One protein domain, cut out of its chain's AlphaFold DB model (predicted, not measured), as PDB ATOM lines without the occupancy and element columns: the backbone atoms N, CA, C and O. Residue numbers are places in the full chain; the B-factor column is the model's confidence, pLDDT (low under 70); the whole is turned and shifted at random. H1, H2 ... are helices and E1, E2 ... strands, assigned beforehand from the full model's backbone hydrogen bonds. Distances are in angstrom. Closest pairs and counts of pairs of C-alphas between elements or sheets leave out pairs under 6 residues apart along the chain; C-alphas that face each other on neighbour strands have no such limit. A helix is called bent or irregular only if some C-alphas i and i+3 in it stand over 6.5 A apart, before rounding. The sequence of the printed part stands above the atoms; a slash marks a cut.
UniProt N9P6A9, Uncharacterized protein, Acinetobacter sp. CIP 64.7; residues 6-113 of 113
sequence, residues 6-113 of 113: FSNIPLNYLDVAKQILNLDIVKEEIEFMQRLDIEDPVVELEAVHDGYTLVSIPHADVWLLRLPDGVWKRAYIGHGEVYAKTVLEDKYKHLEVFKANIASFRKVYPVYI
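What this domain is: This is residues 6 to 113 of the 113 residues of an uncharacterized protein of Acinetobacter sp. CIP 64.7 (UniProt N9P6A9). A twisted four-strand sheet, E1 to E4, makes the core, with H1 crossing one of its faces and the hairpin E5 and E6 over the other, partly face to face with it, the strands crossed. H2 turns off from H1 and reaches past the sheet, while residues 80 to 85, of which 81 to 85 belong to H3, stick out beyond the hairpin. The printed part has 108 residues, with three named helices and six named strands in the order H1 H2 E1 E2 E3 E4 H3 E5 E6; the sheets, E1 - E2 - E3 - E4 and E5 - E6, are antiparallel, and the class is mixed, helices and strands. The whole is compact, with a radius of gyration of the C-alphas of 13.7 A, and spans 33 by 32 by 26 A.

Where its parts are: H1, residues 11 to 22, begins with C-alpha 11 at (167.178, 159.942, 158.555) and is 19.3 A long; it is irregular, with C-alphas 12 and 15 7.2 A apart. H2, residues 24 to 35, is 16.6 A long. E1, residues 42 to 49, is 21.6 A long, and E2, residues 52 to 57, is 17.0 A long. E3 is residues 62 to 66, E4 residues 72 to 74, and H3 residues 81 to 87. E5, residues 96 to 102, is 15.0 A long; E6, residues 107 to 112, is 15.7 A long and ends with C-alpha 112 at (171.658, 151.427, 182.875).

How they stand to each other: E1 to E4 form a meander, each strand the antiparallel neighbour of the one before. N 44 and O 56 join E1 to E2 within hydrogen-bond range at 2.9 A, N 57 and O 62 join E2 to E3 at 2.8 A, and N 65 and O 73 join E3 to E4 at 2.8 A. H1 is on this sheet at a height of 9.1 A, over E2, and runs across the strands at 65 degrees to E2 on the local plane; the closest C-alphas of H1 and E2 are those of Ala 17 and Val 55, 7.2 A apart. H2 is on the sheet too, and with H1 makes two layers, helices on one face of a sheet. H1 and H2 are close but not clearly touching, with the C-alphas of Ile 20 and Val 26 closest at 6.8 A, and about perpendicular at 80 degrees. The hairpin E5 and E6, with N 97 and O 111 at 2.9 A, makes a sandwich, two sheets face to face, with E1 to E4, the strands at 74 degrees. The closest C-alphas of E1 and E5 are those of Glu 46 and Ile 102, 5.1 A apart. H3 and E6 are apart. In H2 and H3 every O i to N i+4 pair is within hydrogen-bond range; in H1 2 of 8 are, beside 7 of 9 O i to N i+3 pairs.

The domain as a whole: The two C-alphas farthest apart, of Leu 11 and Asp 90, are 39.8 A from each other. The printed part has no cut and no long link. The mean pLDDT of the printed part is 82.0; residues 80 to 94 are under 70.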
ATOM      1  N   PHE A   6     167.641 168.365 166.132       82.94
ATOM      2  CA  PHE A   6     168.156 166.999 166.083       82.94
ATOM      3  C   PHE A   6     169.543 167.042 165.450       82.94
ATOM      4  O   PHE A   6     169.696 167.527 164.328       82.94
ATOM      5  N   SER A   7     170.545 166.544 166.169       82.62
ATOM      6  CA  SER A   7     171.942 166.512 165.739       82.62
ATOM      7  C   SER A   7     172.420 165.068 165.645       82.62
ATOM      8  O   SER A   7     172.052 164.224 166.460       82.62
ATOM      9  N   ASN A   8     173.226 164.760 164.626       80.31
ATOM     10  CA  ASN A   8     173.811 163.429 164.417       80.31
ATOM     11  C   ASN A   8     172.798 162.266 164.353       80.31
ATOM     12  O   ASN A   8     173.164 161.117 164.588       80.31
ATOM     13  N   ILE A   9     171.536 162.533 163.997       83.62
ATOM     14  CA  ILE A   9     170.507 161.497 163.842       83.62
ATOM     15  C   ILE A   9     170.354 161.143 162.357       83.62
ATOM     16  O   ILE A   9     169.901 161.982 161.574       83.62
ATOM     17  N   PRO A  10     170.690 159.909 161.940       84.94
ATOM     18  CA  PRO A  10     170.419 159.439 160.588       84.94
ATOM     19  C   PRO A  10     168.922 159.510 160.254       84.94
ATOM     20  O   PRO A  10     168.076 159.282 161.120       84.94
ATOM     21  N   LEU A  11     168.575 159.765 158.987       85.50
ATOM     22  CA  LEU A  11     167.178 159.942 158.555       85.50
ATOM     23  C   LEU A  11     166.260 158.776 158.957       85.50
ATOM     24  O   LEU A  11     165.120 159.003 159.350       85.50
ATOM     25  N   ASN A  12     166.763 157.540 158.928       87.00
ATOM     26  CA  ASN A  12     166.015 156.342 159.319       87.00
ATOM     27  C   ASN A  12     165.743 156.230 160.832       87.00
ATOM     28  O   ASN A  12     164.936 155.398 161.235       87.00
ATOM     29  N   TYR A  13     166.384 157.058 161.661       87.62
ATOM     30  CA  TYR A  13     166.154 157.142 163.108       87.62
ATOM     31  C   TYR A  13     165.421 158.417 163.531       87.62
ATOM     32  O   TYR A  13     165.035 158.531 164.693       87.62
ATOM     33  N   LEU A  14     165.183 159.362 162.618       87.56
ATOM     34  CA  LEU A  14     164.571 160.647 162.955       87.56
ATOM     35  C   LEU A  14     163.158 160.485 163.532       87.56
ATOM     36  O   LEU A  14     162.828 161.105 164.540       87.56
ATOM     37  N   ASP A  15     162.336 159.625 162.931       89.06
ATOM     38  CA  ASP A  15     160.974 159.379 163.419       89.06
ATOM     39  C   ASP A  15     160.966 158.663 164.772       89.06
ATOM     40  O   ASP A  15     160.104 158.933 165.606       89.06
ATOM     41  N   VAL A  16     161.958 157.803 165.025       88.75
ATOM     42  CA  VAL A  16     162.156 157.168 166.333       88.75
ATOM     43  C   VAL A  16     162.543 158.220 167.367       88.75
ATOM     44  O   VAL A  16     161.908 158.298 168.413       88.75
ATOM     45  N   ALA A  17     163.520 159.077 167.065       87.25
ATOM     46  CA  ALA A  17     163.959 160.137 167.966       87.25
ATOM     47  C   ALA A  17     162.825 161.118 168.300       87.25
ATOM     48  O   ALA A  17     162.667 161.503 169.452       87.25
ATOM     49  N   LYS A  18     161.962 161.460 167.336       89.94
ATOM     50  CA  LYS A  18     160.790 162.323 167.570       89.94
ATOM     51  C   LYS A  18     159.769 161.739 168.552       89.94
ATOM     52  O   LYS A  18     158.978 162.501 169.102       89.94
ATOM     53  N   GLN A  19     159.774 160.429 168.813       90.75
ATOM     54  CA  GLN A  19     158.867 159.826 169.799       90.75
ATOM     55  C   GLN A  19     159.089 160.393 171.203       90.75
ATOM     56  O   GLN A  19     158.124 160.512 171.961       90.75
ATOM     57  N   ILE A  20     160.323 160.794 171.532       89.31
ATOM     58  CA  ILE A  20     160.659 161.300 172.867       89.31
ATOM     59  C   ILE A  20     159.949 162.614 173.197       89.31
ATOM     60  O   ILE A  20     159.731 162.911 174.364       89.31
ATOM     61  N   LEU A  21     159.521 163.370 172.179       86.38
ATOM     62  CA  LEU A  21     158.791 164.631 172.337       86.38
ATOM     63  C   LEU A  21     157.451 164.452 173.067       86.38
ATOM     64  O   LEU A  21     156.900 165.405 173.614       86.38
ATOM     65  N   ASN A  22     156.914 163.230 173.075       88.12
ATOM     66  CA  ASN A  22     155.663 162.915 173.753       88.12
ATOM     67  C   ASN A  22     155.854 162.507 175.219       88.12
ATOM     68  O   ASN A  22     154.855 162.406 175.930       88.12
ATOM     69  N   LEU A  23     157.092 162.288 175.669       89.00
ATOM     70  CA  LEU A  23     157.392 161.863 177.034       89.00
ATOM     71  C   LEU A  23     157.288 163.049 177.995       89.00
ATOM     72  O   LEU A  23     157.845 164.114 177.734       89.00
ATOM     73  N   ASP A  24     156.615 162.849 179.128       89.56
ATOM     74  CA  ASP A  24     156.372 163.919 180.106       89.56
ATOM     75  C   ASP A  24     157.680 164.507 180.645       89.56
ATOM     76  O   ASP A  24     157.841 165.721 180.663       89.56
ATOM     77  N   ILE A  25     158.675 163.659 180.915       83.94
ATOM     78  CA  ILE A  25     160.007 164.088 181.363       83.94
ATOM     79  C   ILE A  25     160.718 165.022 180.374       83.94
ATOM     80  O   ILE A  25     161.489 165.880 180.779       83.94
ATOM     81  N   VAL A  26     160.465 164.866 179.071       86.56
ATOM     82  CA  VAL A  26     161.048 165.729 178.037       86.56
ATOM     83  C   VAL A  26     160.299 167.055 177.992       86.56
ATOM     84  O   VAL A  26     160.926 168.107 177.918       86.56
ATOM     85  N   LYS A  27     158.964 167.023 178.078       87.38
ATOM     86  CA  LYS A  27     158.129 168.234 178.109       87.38
ATOM     87  C   LYS A  27     158.446 169.110 179.320       87.38
ATOM     88  O   LYS A  27     158.655 170.306 179.146       87.38
ATOM     89  N   GLU A  28     158.522 168.513 180.509       85.75
ATOM     90  CA  GLU A  28     158.858 169.205 181.760       85.75
ATOM     91  C   GLU A  28     160.206 169.923 181.659       85.75
ATOM     92  O   GLU A  28     160.334 171.086 182.041       85.75
ATOM     93  N   GLU A  29     161.194 169.255 181.074       82.69
ATOM     94  CA  GLU A  29     162.537 169.795 180.924       82.69
ATOM     95  C   GLU A  29     162.605 170.923 179.885       82.69
ATOM     96  O   GLU A  29     163.210 171.967 180.126       82.69
ATOM     97  N   ILE A  30     161.906 170.778 178.756       81.81
ATOM     98  CA  ILE A  30     161.769 171.855 177.766       81.81
ATOM     99  C   ILE A  30     161.108 173.082 178.400       81.81
ATOM    100  O   ILE A  30     161.559 174.207 178.180       81.81
ATOM    101  N   GLU A  31     160.044 172.892 179.184       84.19
ATOM    102  CA  GLU A  31     159.386 173.987 179.899       84.19
ATOM    103  C   GLU A  31     160.324 174.650 180.913       84.19
ATOM    104  O   GLU A  31     160.346 175.879 181.025       84.19
ATOM    105  N   PHE A  32     161.120 173.861 181.634       83.31
ATOM    106  CA  PHE A  32     162.113 174.365 182.578       83.31
ATOM    107  C   PHE A  32     163.183 175.215 181.878       83.31
ATOM    108  O   PHE A  32     163.400 176.369 182.258       83.31
ATOM    109  N   MET A  33     163.777 174.706 180.797       80.12
ATOM    110  CA  MET A  33     164.763 175.432 179.989       80.12
ATOM    111  C   MET A  33     164.190 176.720 179.382       80.12
ATOM    112  O   MET A  33     164.876 177.744 179.323       80.12
ATOM    113  N   GLN A  34     162.920 176.703 178.962       80.56
ATOM    114  CA  GLN A  34     162.225 177.895 178.469       80.56
ATOM    115  C   GLN A  34     162.096 178.977 179.545       80.56
ATOM    116  O   GLN A  34     162.322 180.147 179.246       80.56
ATOM    117  N   ARG A  35     161.768 178.607 180.791       83.81
ATOM    118  CA  ARG A  35     161.653 179.564 181.907       83.81
ATOM    119  C   ARG A  35     162.986 180.209 182.277       83.81
ATOM    120  O   ARG A  35     162.991 181.342 182.745       83.81
ATOM    121  N   LEU A  36     164.091 179.492 182.080       82.69
ATOM    122  CA  LEU A  36     165.442 179.951 182.413       82.69
ATOM    123  C   LEU A  36     166.181 180.625 181.250       82.69
ATOM    124  O   LEU A  36     167.342 180.991 181.401       82.69
ATOM    125  N   ASP A  37     165.524 180.770 180.101       80.19
ATOM    126  CA  ASP A  37     166.112 181.267 178.856       80.19
ATOM    127  C   ASP A  37     167.407 180.542 178.420       80.19
ATOM    128  O   ASP A  37     168.308 181.120 177.820       80.19
ATOM    129  N   ILE A  38     167.485 179.234 178.681       76.06
ATOM    130  CA  ILE A  38     168.610 178.370 178.280       76.06
ATOM    131  C   ILE A  38     168.479 177.996 176.798       76.06
ATOM    132  O   ILE A  38     167.363 177.820 176.323       76.06
ATOM    133  N   GLU A  39     169.591 177.882 176.072       74.62
ATOM    134  CA  GLU A  39     169.664 177.531 174.641       74.62
ATOM    135  C   GLU A  39     168.709 176.396 174.202       74.62
ATOM    136  O   GLU A  39     168.307 175.549 175.001       74.62
ATOM    137  N   ASP A  40     168.308 176.400 172.923       78.25
ATOM    138  CA  ASP A  40     167.361 175.424 172.375       78.25
ATOM    139  C   ASP A  40     167.844 173.975 172.600       78.25
ATOM    140  O   ASP A  40     168.978 173.645 172.245       78.25
ATOM    141  N   PRO A  41     166.999 173.080 173.148       77.31
ATOM    142  CA  PRO A  41     167.411 171.710 173.412       77.31
ATOM    143  C   PRO A  41     167.745 170.962 172.115       77.31
ATOM    144  O   PRO A  41     166.961 170.932 171.161       77.31
ATOM    145  N   VAL A  42     168.914 170.320 172.108       86.19
ATOM    146  CA  VAL A  42     169.393 169.464 171.019       86.19
ATOM    147  C   VAL A  42     169.261 168.006 171.439       86.19
ATOM    148  O   VAL A  42     169.757 167.617 172.492       86.19
ATOM    149  N   VAL A  43     168.591 167.208 170.611       89.50
ATOM    150  CA  VAL A  43     168.518 165.752 170.737       89.50
ATOM    151  C   VAL A  43     169.634 165.131 169.917       89.50
ATOM    152  O   VAL A  43     169.752 165.415 168.720       89.50
ATOM    153  N   GLU A  44     170.393 164.231 170.528       91.38
ATOM    154  CA  GLU A  44     171.476 163.512 169.861       91.38
ATOM    155  C   GLU A  44     171.246 162.003 169.905       91.38
ATOM    156  O   GLU A  44     170.757 161.460 170.896       91.38
ATOM    157  N   LEU A  45     171.583 161.315 168.811       92.12
ATOM    158  CA  LEU A  45     171.632 159.856 168.791       92.12
ATOM    159  C   LEU A  45     173.003 159.402 169.291       92.12
ATOM    160  O   LEU A  45     174.024 159.686 168.672       92.12
ATOM    161  N   GLU A  46     173.009 158.656 170.388       92.62
ATOM    162  CA  GLU A  46     174.237 158.331 171.116       92.62
ATOM    163  C   GLU A  46     174.735 156.921 170.830       92.62
ATOM    164  O   GLU A  46     175.937 156.702 170.689       92.62
ATOM    165  N   ALA A  47     173.814 155.959 170.747       92.00
ATOM    166  CA  ALA A  47     174.135 154.572 170.445       92.00
ATOM    167  C   ALA A  47     172.915 153.801 169.926       92.00
ATOM    168  O   ALA A  47     171.774 154.049 170.319       92.00
ATOM    169  N   VAL A  48     173.181 152.798 169.093       91.19
ATOM    170  CA  VAL A  48     172.215 151.769 168.694       91.19
ATOM    171  C   VAL A  48     172.890 150.415 168.848       91.19
ATOM    172  O   VAL A  48     173.994 150.215 168.342       91.19
ATOM    173  N   HIS A  49     172.243 149.488 169.545       88.50
ATOM    174  CA  HIS A  49     172.797 148.159 169.794       88.50
ATOM    175  C   HIS A  49     171.668 147.170 170.069       88.50
ATOM    176  O   HIS A  49     170.794 147.502 170.848       88.50
ATOM    177  N   ASP A  50     171.646 145.994 169.437       87.25
ATOM    178  CA  ASP A  50     170.720 144.884 169.742       87.25
ATOM    179  C   ASP A  50     169.241 145.280 169.961       87.25
ATOM    180  O   ASP A  50     168.561 144.807 170.868       87.25
ATOM    181  N   GLY A  51     168.725 146.182 169.117       88.38
ATOM    182  CA  GLY A  51     167.343 146.684 169.193       88.38
ATOM    183  C   GLY A  51     167.126 147.843 170.172       88.38
ATOM    184  O   GLY A  51     166.062 148.462 170.159       88.38
ATOM    185  N   TYR A  52     168.135 148.191 170.964       92.12
ATOM    186  CA  TYR A  52     168.169 149.374 171.809       92.12
ATOM    187  C   TYR A  52     168.532 150.632 171.012       92.12
ATOM    188  O   TYR A  52     169.357 150.597 170.097       92.12
ATOM    189  N   THR A  53     167.932 151.769 171.367       94.50
ATOM    190  CA  THR A  53     168.274 153.092 170.811       94.50
ATOM    191  C   THR A  53     168.442 154.087 171.947       94.50
ATOM    192  O   THR A  53     167.485 154.361 172.666       94.50
ATOM    193  N   LEU A  54     169.648 154.617 172.117       94.06
ATOM    194  CA  LEU A  54     169.969 155.612 173.132       94.06
ATOM    195  C   LEU A  54     170.019 156.999 172.494       94.06
ATOM    196  O   LEU A  54     170.753 157.210 171.528       94.06
ATOM    197  N   VAL A  55     169.276 157.936 173.073       94.44
ATOM    198  CA  VAL A  55     169.341 159.359 172.736       94.44
ATOM    199  C   VAL A  55     169.627 160.186 173.983       94.44
ATOM    200  O   VAL A  55     169.297 159.775 175.100       94.44
ATOM    201  N   SER A  56     170.218 161.356 173.790       91.44
ATOM    202  CA  SER A  56     170.487 162.321 174.852       91.44
ATOM    203  C   SER A  56     169.894 163.686 174.514       91.44
ATOM    204  O   SER A  56     169.662 164.018 173.351       91.44
ATOM    205  N   ILE A  57     169.638 164.472 175.555       88.69
ATOM    206  CA  ILE A  57     169.452 165.920 175.492       88.69
ATOM    207  C   ILE A  57     170.539 166.509 176.401       88.69
ATOM    208  O   ILE A  57     170.297 166.687 177.599       88.69
ATOM    209  N   PRO A  58     171.761 166.743 175.884       83.12
ATOM    210  CA  PRO A  58     172.934 167.008 176.721       83.12
ATOM    211  C   PRO A  58     172.783 168.221 177.643       83.12
ATOM    212  O   PRO A  58     173.149 168.155 178.813       83.12
ATOM    213  N   HIS A  59     172.183 169.308 177.147       78.50
ATOM    214  CA  HIS A  59     171.965 170.541 177.917       78.50
ATOM    215  C   HIS A  59     171.076 170.356 179.151       78.50
ATOM    216  O   HIS A  59     171.141 171.159 180.077       78.50
ATOM    217  N   ALA A  60     170.259 169.309 179.146       77.44
ATOM    218  CA  ALA A  60     169.323 168.984 180.204       77.44
ATOM    219  C   ALA A  60     169.754 167.772 181.051       77.44
ATOM    220  O   ALA A  60     169.018 167.337 181.935       77.44
ATOM    221  N   ASP A  61     170.907 167.169 180.745       78.88
ATOM    222  CA  ASP A  61     171.351 165.897 181.331       78.88
ATOM    223  C   ASP A  61     170.257 164.802 181.311       78.88
ATOM    224  O   ASP A  61     170.061 164.019 182.250       78.88
ATOM    225  N   VAL A  62     169.482 164.764 180.223       86.50
ATOM    226  CA  VAL A  62     168.443 163.754 180.004       86.50
ATOM    227  C   VAL A  62     168.971 162.700 179.046       86.50
ATOM    228  O   VAL A  62     169.337 162.997 177.913       86.50
ATOM    229  N   TRP A  63     168.935 161.446 179.488       90.75
ATOM    230  CA  TRP A  63     169.298 160.280 178.690       90.75
ATOM    231  C   TRP A  63     168.095 159.352 178.596       90.75
ATOM    232  O   TRP A  63     167.460 159.035 179.606       90.75
ATOM    233  N   LEU A  64     167.763 158.920 177.383       93.12
ATOM    234  CA  LEU A  64     166.581 158.111 177.111       93.12
ATOM    235  C   LEU A  64     166.953 156.896 176.277       93.12
ATOM    236  O   LEU A  64     167.564 157.008 175.215       93.12
ATOM    237  N   LEU A  65     166.535 155.731 176.754       94.38
ATOM    238  CA  LEU A  65     166.733 154.458 176.094       94.38
ATOM    239  C   LEU A  65     165.399 153.920 175.596       94.38
ATOM    240  O   LEU A  65     164.486 153.668 176.383       94.38
ATOM    241  N   ARG A  66     165.311 153.685 174.292       95.06
ATOM    242  CA  ARG A  66     164.270 152.856 173.699       95.06
ATOM    243  C   ARG A  66     164.684 151.400 173.825       95.06
ATOM    244  O   ARG A  66     165.742 151.014 173.328       95.06
ATOM    245  N   LEU A  67     163.854 150.613 174.489       93.12
ATOM    246  CA  LEU A  67     163.997 149.169 174.607       93.12
ATOM    247  C   LEU A  67     163.572 148.468 173.295       93.12
ATOM    248  O   LEU A  67     162.868 149.076 172.479       93.12
ATOM    249  N   PRO A  68     163.942 147.188 173.084       93.00
ATOM    250  CA  PRO A  68     163.568 146.434 171.884       93.00
ATOM    251  C   PRO A  68     162.053 146.294 171.677       93.00
ATOM    252  O   PRO A  68     161.593 146.198 170.541       93.00
ATOM    253  N   ASP A  69     161.270 146.328 172.759       93.69
ATOM    254  CA  ASP A  69     159.800 146.319 172.733       93.69
ATOM    255  C   ASP A  69     159.182 147.683 172.352       93.69
ATOM    256  O   ASP A  69     157.968 147.800 172.188       93.69
ATOM    257  N   GLY A  70     160.013 148.714 172.173       91.75
ATOM    258  CA  GLY A  70     159.613 150.067 171.808       91.75
ATOM    259  C   GLY A  70     159.300 150.992 172.982       91.75
ATOM    260  O   GLY A  70     158.996 152.161 172.737       91.75
ATOM    261  N   VAL A  71     159.399 150.519 174.226       93.31
ATOM    262  CA  VAL A  71     159.194 151.344 175.421       93.31
ATOM    263  C   VAL A  71     160.392 152.264 175.645       93.31
ATOM    264  O   VAL A  71     161.544 151.839 175.568       93.31
ATOM    265  N   TRP A  72     160.122 153.526 175.971       93.88
ATOM    266  CA  TRP A  72     161.143 154.491 176.374       93.88
ATOM    267  C   TRP A  72     161.322 154.497 177.890       93.88
ATOM    268  O   TRP A  72     160.347 154.554 178.640       93.88
ATOM    269  N   LYS A  73     162.575 154.473 178.347       90.81
ATOM    270  CA  LYS A  73     162.951 154.617 179.756       90.81
ATOM    271  C   LYS A  73     164.041 155.662 179.922       90.81
ATOM    272  O   LYS A  73     164.844 155.870 179.015       90.81
ATOM    273  N   ARG A  74     164.091 156.289 181.100       88.81
ATOM    274  CA  ARG A  74     165.263 157.074 181.491       88.81
ATOM    275  C   ARG A  74     166.458 156.139 181.618       88.81
ATOM    276  O   ARG A  74     166.324 155.039 182.148       88.81
ATOM    277  N   ALA A  75     167.579 156.585 181.082       88.50
ATOM    278  CA  ALA A  75     168.831 155.865 181.101       88.50
ATOM    279  C   ALA A  75     169.876 156.629 181.907       88.50
ATOM    280  O   ALA A  75     169.738 157.823 182.173       88.50
ATOM    281  N   TYR A  76     170.929 155.916 182.267       85.50
ATOM    282  CA  TYR A  76     172.052 156.421 183.036       85.50
ATOM    283  C   TYR A  76     173.336 155.874 182.396       85.50
ATOM    284  O   TYR A  76     173.404 154.694 182.047       85.50
ATOM    285  N   ILE A  77     174.333 156.737 182.174       84.69
ATOM    286  CA  ILE A  77     175.602 156.378 181.521       84.69
ATOM    287  C   ILE A  77     176.712 156.298 182.554       84.69
ATOM    288  O   ILE A  77     176.955 157.287 183.229       84.69
ATOM    289  N   GLY A  78     177.436 155.176 182.614       71.31
ATOM    290  CA  GLY A  78     178.541 154.909 183.549       71.31
ATOM    291  C   GLY A  78     179.782 155.806 183.440       71.31
ATOM    292  O   GLY A  78     180.897 155.293 183.374       71.31
ATOM    293  N   HIS A  79     179.613 157.125 183.402       71.56
ATOM    294  CA  HIS A  79     180.639 158.131 183.171       71.56
ATOM    295  C   HIS A  79     180.655 159.182 184.300       71.56
ATOM    296  O   HIS A  79     179.682 159.902 184.502       71.56
ATOM    297  N   GLY A  80     181.795 159.315 184.993       62.44
ATOM    298  CA  GLY A  80     182.078 160.388 185.967       62.44
ATOM    299  C   GLY A  80     181.880 160.028 187.452       62.44
ATOM    300  O   GLY A  80     181.225 159.051 187.797       62.44
ATOM    301  N   GLU A  81     182.454 160.835 188.358       50.31
ATOM    302  CA  GLU A  81     182.346 160.654 189.825       50.31
ATOM    303  C   GLU A  81     180.952 160.998 190.384       50.31
ATOM    304  O   GLU A  81     180.503 160.403 191.363       50.31
ATOM    305  N   VAL A  82     180.226 161.920 189.744       52.12
ATOM    306  CA  VAL A  82     178.839 162.274 190.112       52.12
ATOM    307  C   VAL A  82     177.884 161.101 189.840       52.12
ATOM    308  O   VAL A  82     176.942 160.860 190.597       52.12
ATOM    309  N   TYR A  83     178.191 160.302 188.816       56.56
ATOM    310  CA  TYR A  83     177.499 159.056 188.510       56.56
ATOM    311  C   TYR A  83     177.681 158.001 189.602       56.56
ATOM    312  O   TYR A  83     176.712 157.377 190.026       56.56
ATOM    313  N   ALA A  84     178.904 157.855 190.124       51.66
ATOM    314  CA  ALA A  84     179.174 156.950 191.236       51.66
ATOM    315  C   ALA A  84     178.318 157.296 192.466       51.66
ATOM    316  O   ALA A  84     177.763 156.401 193.090       51.66
ATOM    317  N   LYS A  85     178.114 158.584 192.767       49.97
ATOM    318  CA  LYS A  85     177.263 158.992 193.896       49.97
ATOM    319  C   LYS A  85     175.765 158.806 193.675       49.97
ATOM    320  O   LYS A  85     175.050 158.590 194.639       49.97
ATOM    321  N   THR A  86     175.267 158.899 192.445       50.12
ATOM    322  CA  THR A  86     173.809 158.904 192.202       50.12
ATOM    323  C   THR A  86     173.279 157.531 191.776       50.12
ATOM    324  O   THR A  86     172.123 157.218 192.039       50.12
ATOM    325  N   VAL A  87     174.131 156.699 191.163       51.56
ATOM    326  CA  VAL A  87     173.791 155.357 190.656       51.56
ATOM    327  C   VAL A  87     174.354 154.224 191.521       51.56
ATOM    328  O   VAL A  87     173.739 153.161 191.565       51.56
ATOM    329  N   LEU A  88     175.488 154.411 192.217       50.62
ATOM    330  CA  LEU A  88     176.050 153.373 193.104       50.62
ATOM    331  C   LEU A  88     175.658 153.546 194.579       50.62
ATOM    332  O   LEU A  88     175.825 152.602 195.348       50.62
ATOM    333  N   GLU A  89     175.138 154.706 194.997       49.41
ATOM    334  CA  GLU A  89     174.522 154.837 196.322       49.41
ATOM    335  C   GLU A  89     173.098 154.259 196.263       49.41
ATOM    336  O   GLU A  89     172.319 154.633 195.390       49.41
ATOM    337  N   ASP A  90     172.789 153.347 197.197       49.53
ATOM    338  CA  ASP A  90     171.621 152.452 197.393       49.53
ATOM    339  C   ASP A  90     170.199 152.925 196.996       49.53
ATOM    340  O   ASP A  90     169.232 152.163 197.085       49.53
ATOM    341  N   LYS A  91     170.023 154.178 196.585       48.25
ATOM    342  CA  LYS A  91     168.738 154.823 196.322       48.25
ATOM    343  C   LYS A  91     168.080 154.387 195.008       48.25
ATOM    344  O   LYS A  91     166.856 154.468 194.912       48.25
ATOM    345  N   TYR A  92     168.847 153.885 194.036       52.81
ATOM    346  CA  TYR A  92     168.311 153.432 192.754       52.81
ATOM    347  C   TYR A  92     168.977 152.129 192.285       52.81
ATOM    348  O   TYR A  92     170.126 152.101 191.860       52.81
ATOM    349  N   LYS A  93     168.241 151.015 192.367       55.62
ATOM    350  CA  LYS A  93     168.679 149.711 191.845       55.62
ATOM    351  C   LYS A  93     168.613 149.724 190.318       55.62
ATOM    352  O   LYS A  93     167.606 149.303 189.755       55.62
ATOM    353  N   HIS A  94     169.655 150.224 189.667       66.25
ATOM    354  CA  HIS A  94     169.702 150.280 188.213       66.25
ATOM    355  C   HIS A  94     170.255 148.983 187.608       66.25
ATOM    356  O   HIS A  94     171.280 148.462 188.051       66.25
ATOM    357  N   LEU A  95     169.565 148.446 186.598       76.12
ATOM    358  CA  LEU A  95     169.987 147.245 185.870       76.12
ATOM    359  C   LEU A  95     170.906 147.665 184.720       76.12
ATOM    360  O   LEU A  95     170.498 148.467 183.881       76.12
ATOM    361  N   GLU A  96     172.126 147.117 184.653       83.69
ATOM    362  CA  GLU A  96     172.965 147.264 183.454       83.69
ATOM    363  C   GLU A  96     172.273 146.563 182.284       83.69
ATOM    364  O   GLU A  96     171.976 145.369 182.356       83.69
ATOM    365  N   VAL A  97     172.000 147.312 181.219       84.44
ATOM    366  CA  VAL A  97     171.258 146.806 180.061       84.44
ATOM    367  C   VAL A  97     172.212 146.376 178.951       84.44
ATOM    368  O   VAL A  97     172.042 145.300 178.386       84.44
ATOM    369  N   PHE A  98     173.218 147.197 178.639       84.25
ATOM    370  CA  PHE A  98     174.259 146.888 177.651       84.25
ATOM    371  C   PHE A  98     175.460 147.838 177.782       84.25
ATOM    372  O   PHE A  98     175.426 148.817 178.529       84.25
ATOM    373  N   LYS A  99     176.522 147.567 177.013       88.94
ATOM    374  CA  LYS A  99     177.670 148.466 176.819       88.94
ATOM    375  C   LYS A  99     177.738 148.882 175.359       88.94
ATOM    376  O   LYS A  99     177.709 148.025 174.482       88.94
ATOM    377  N   ALA A 100     177.881 150.176 175.093       87.81
ATOM    378  CA  ALA A 100     178.035 150.676 173.729       87.81
ATOM    379  C   ALA A 100     179.014 151.838 173.647       87.81
ATOM    380  O   ALA A 100     179.285 152.517 174.637       87.81
ATOM    381  N   ASN A 101     179.549 152.047 172.443       90.75
ATOM    382  CA  ASN A 101     180.288 153.257 172.117       90.75
ATOM    383  C   ASN A 101     179.303 154.430 172.074       90.75
ATOM    384  O   ASN A 101     178.415 154.441 171.227       90.75
ATOM    385  N   ILE A 102     179.452 155.361 173.012       89.38
ATOM    386  CA  ILE A 102     178.609 156.548 173.131       89.38
ATOM    387  C   ILE A 102     179.227 157.660 172.287       89.38
ATOM    388  O   ILE A 102     180.370 158.058 172.545       89.38
ATOM    389  N   ALA A 103     178.488 158.148 171.290       88.62
ATOM    390  CA  ALA A 103     178.977 159.095 170.290       88.62
ATOM    391  C   ALA A 103     179.603 160.351 170.917       88.62
ATOM    392  O   ALA A 103     180.731 160.713 170.559       88.62
ATOM    393  N   SER A 104     178.936 160.945 171.908       86.62
ATOM    394  CA  SER A 104     179.396 162.161 172.591       86.62
ATOM    395  C   SER A 104     180.716 161.983 173.345       86.62
ATOM    396  O   SER A 104     181.531 162.903 173.411       86.62
ATOM    397  N   PHE A 105     180.988 160.783 173.866       86.62
ATOM    398  CA  PHE A 105     182.227 160.502 174.600       86.62
ATOM    399  C   PHE A 105     183.307 159.821 173.756       86.62
ATOM    400  O   PHE A 105     184.464 159.750 174.179       86.62
ATOM    401  N   ARG A 106     182.938 159.281 172.585       89.12
ATOM    402  CA  ARG A 106     183.789 158.448 171.717       89.12
ATOM    403  C   ARG A 106     184.438 157.279 172.466       89.12
ATOM    404  O   ARG A 106     185.585 156.911 172.208       89.12
ATOM    405  N   LYS A 107     183.714 156.714 173.433       89.00
ATOM    406  CA  LYS A 107     184.179 155.652 174.334       89.00
ATOM    407  C   LYS A 107     183.046 154.690 174.646       89.00
ATOM    408  O   LYS A 107     181.874 155.049 174.576       89.00
ATOM    409  N   VAL A 108     183.418 153.465 175.006       88.56
ATOM    410  CA  VAL A 108     182.459 152.456 175.450       88.56
ATOM    411  C   VAL A 108     182.106 152.705 176.909       88.56
ATOM    412  O   VAL A 108     182.992 152.674 177.763       88.56
ATOM    413  N   TYR A 109     180.819 152.903 177.181       88.94
ATOM    414  CA  TYR A 109     180.285 152.999 178.536       88.94
ATOM    415  C   TYR A 109     179.137 152.010 178.745       88.94
ATOM    416  O   TYR A 109     178.420 151.682 177.793       88.94
ATOM    417  N   PRO A 110     178.962 151.512 179.980       86.81
ATOM    418  CA  PRO A 110     177.755 150.798 180.355       86.81
ATOM    419  C   PRO A 110     176.560 151.752 180.445       86.81
ATOM    420  O   PRO A 110     176.687 152.889 180.910       86.81
ATOM    421  N   VAL A 111     175.411 151.259 179.988       86.62
ATOM    422  CA  VAL A 111     174.112 151.934 179.996       86.62
ATOM    423  C   VAL A 111     173.186 151.195 180.954       86.62
ATOM    424  O   VAL A 111     173.052 149.970 180.883       86.62
ATOM    425  N   TYR A 112     172.527 151.948 181.827       86.00
ATOM    426  CA  TYR A 112     171.658 151.427 182.875       86.00
ATOM    427  C   TYR A 112     170.256 152.038 182.783       86.00
ATOM    428  O   TYR A 112     170.102 153.139 182.250       86.00
ATOM    429  N   ILE A 113     169.254 151.337 183.322       84.56
ATOM    430  CA  ILE A 113     167.874 151.823 183.537       84.56
ATOM    431  C   ILE A 113     167.489 151.722 185.004       84.56
ATOM    432  O   ILE A 113     167.957 150.776 185.673       84.56
TER     433      ILE A 113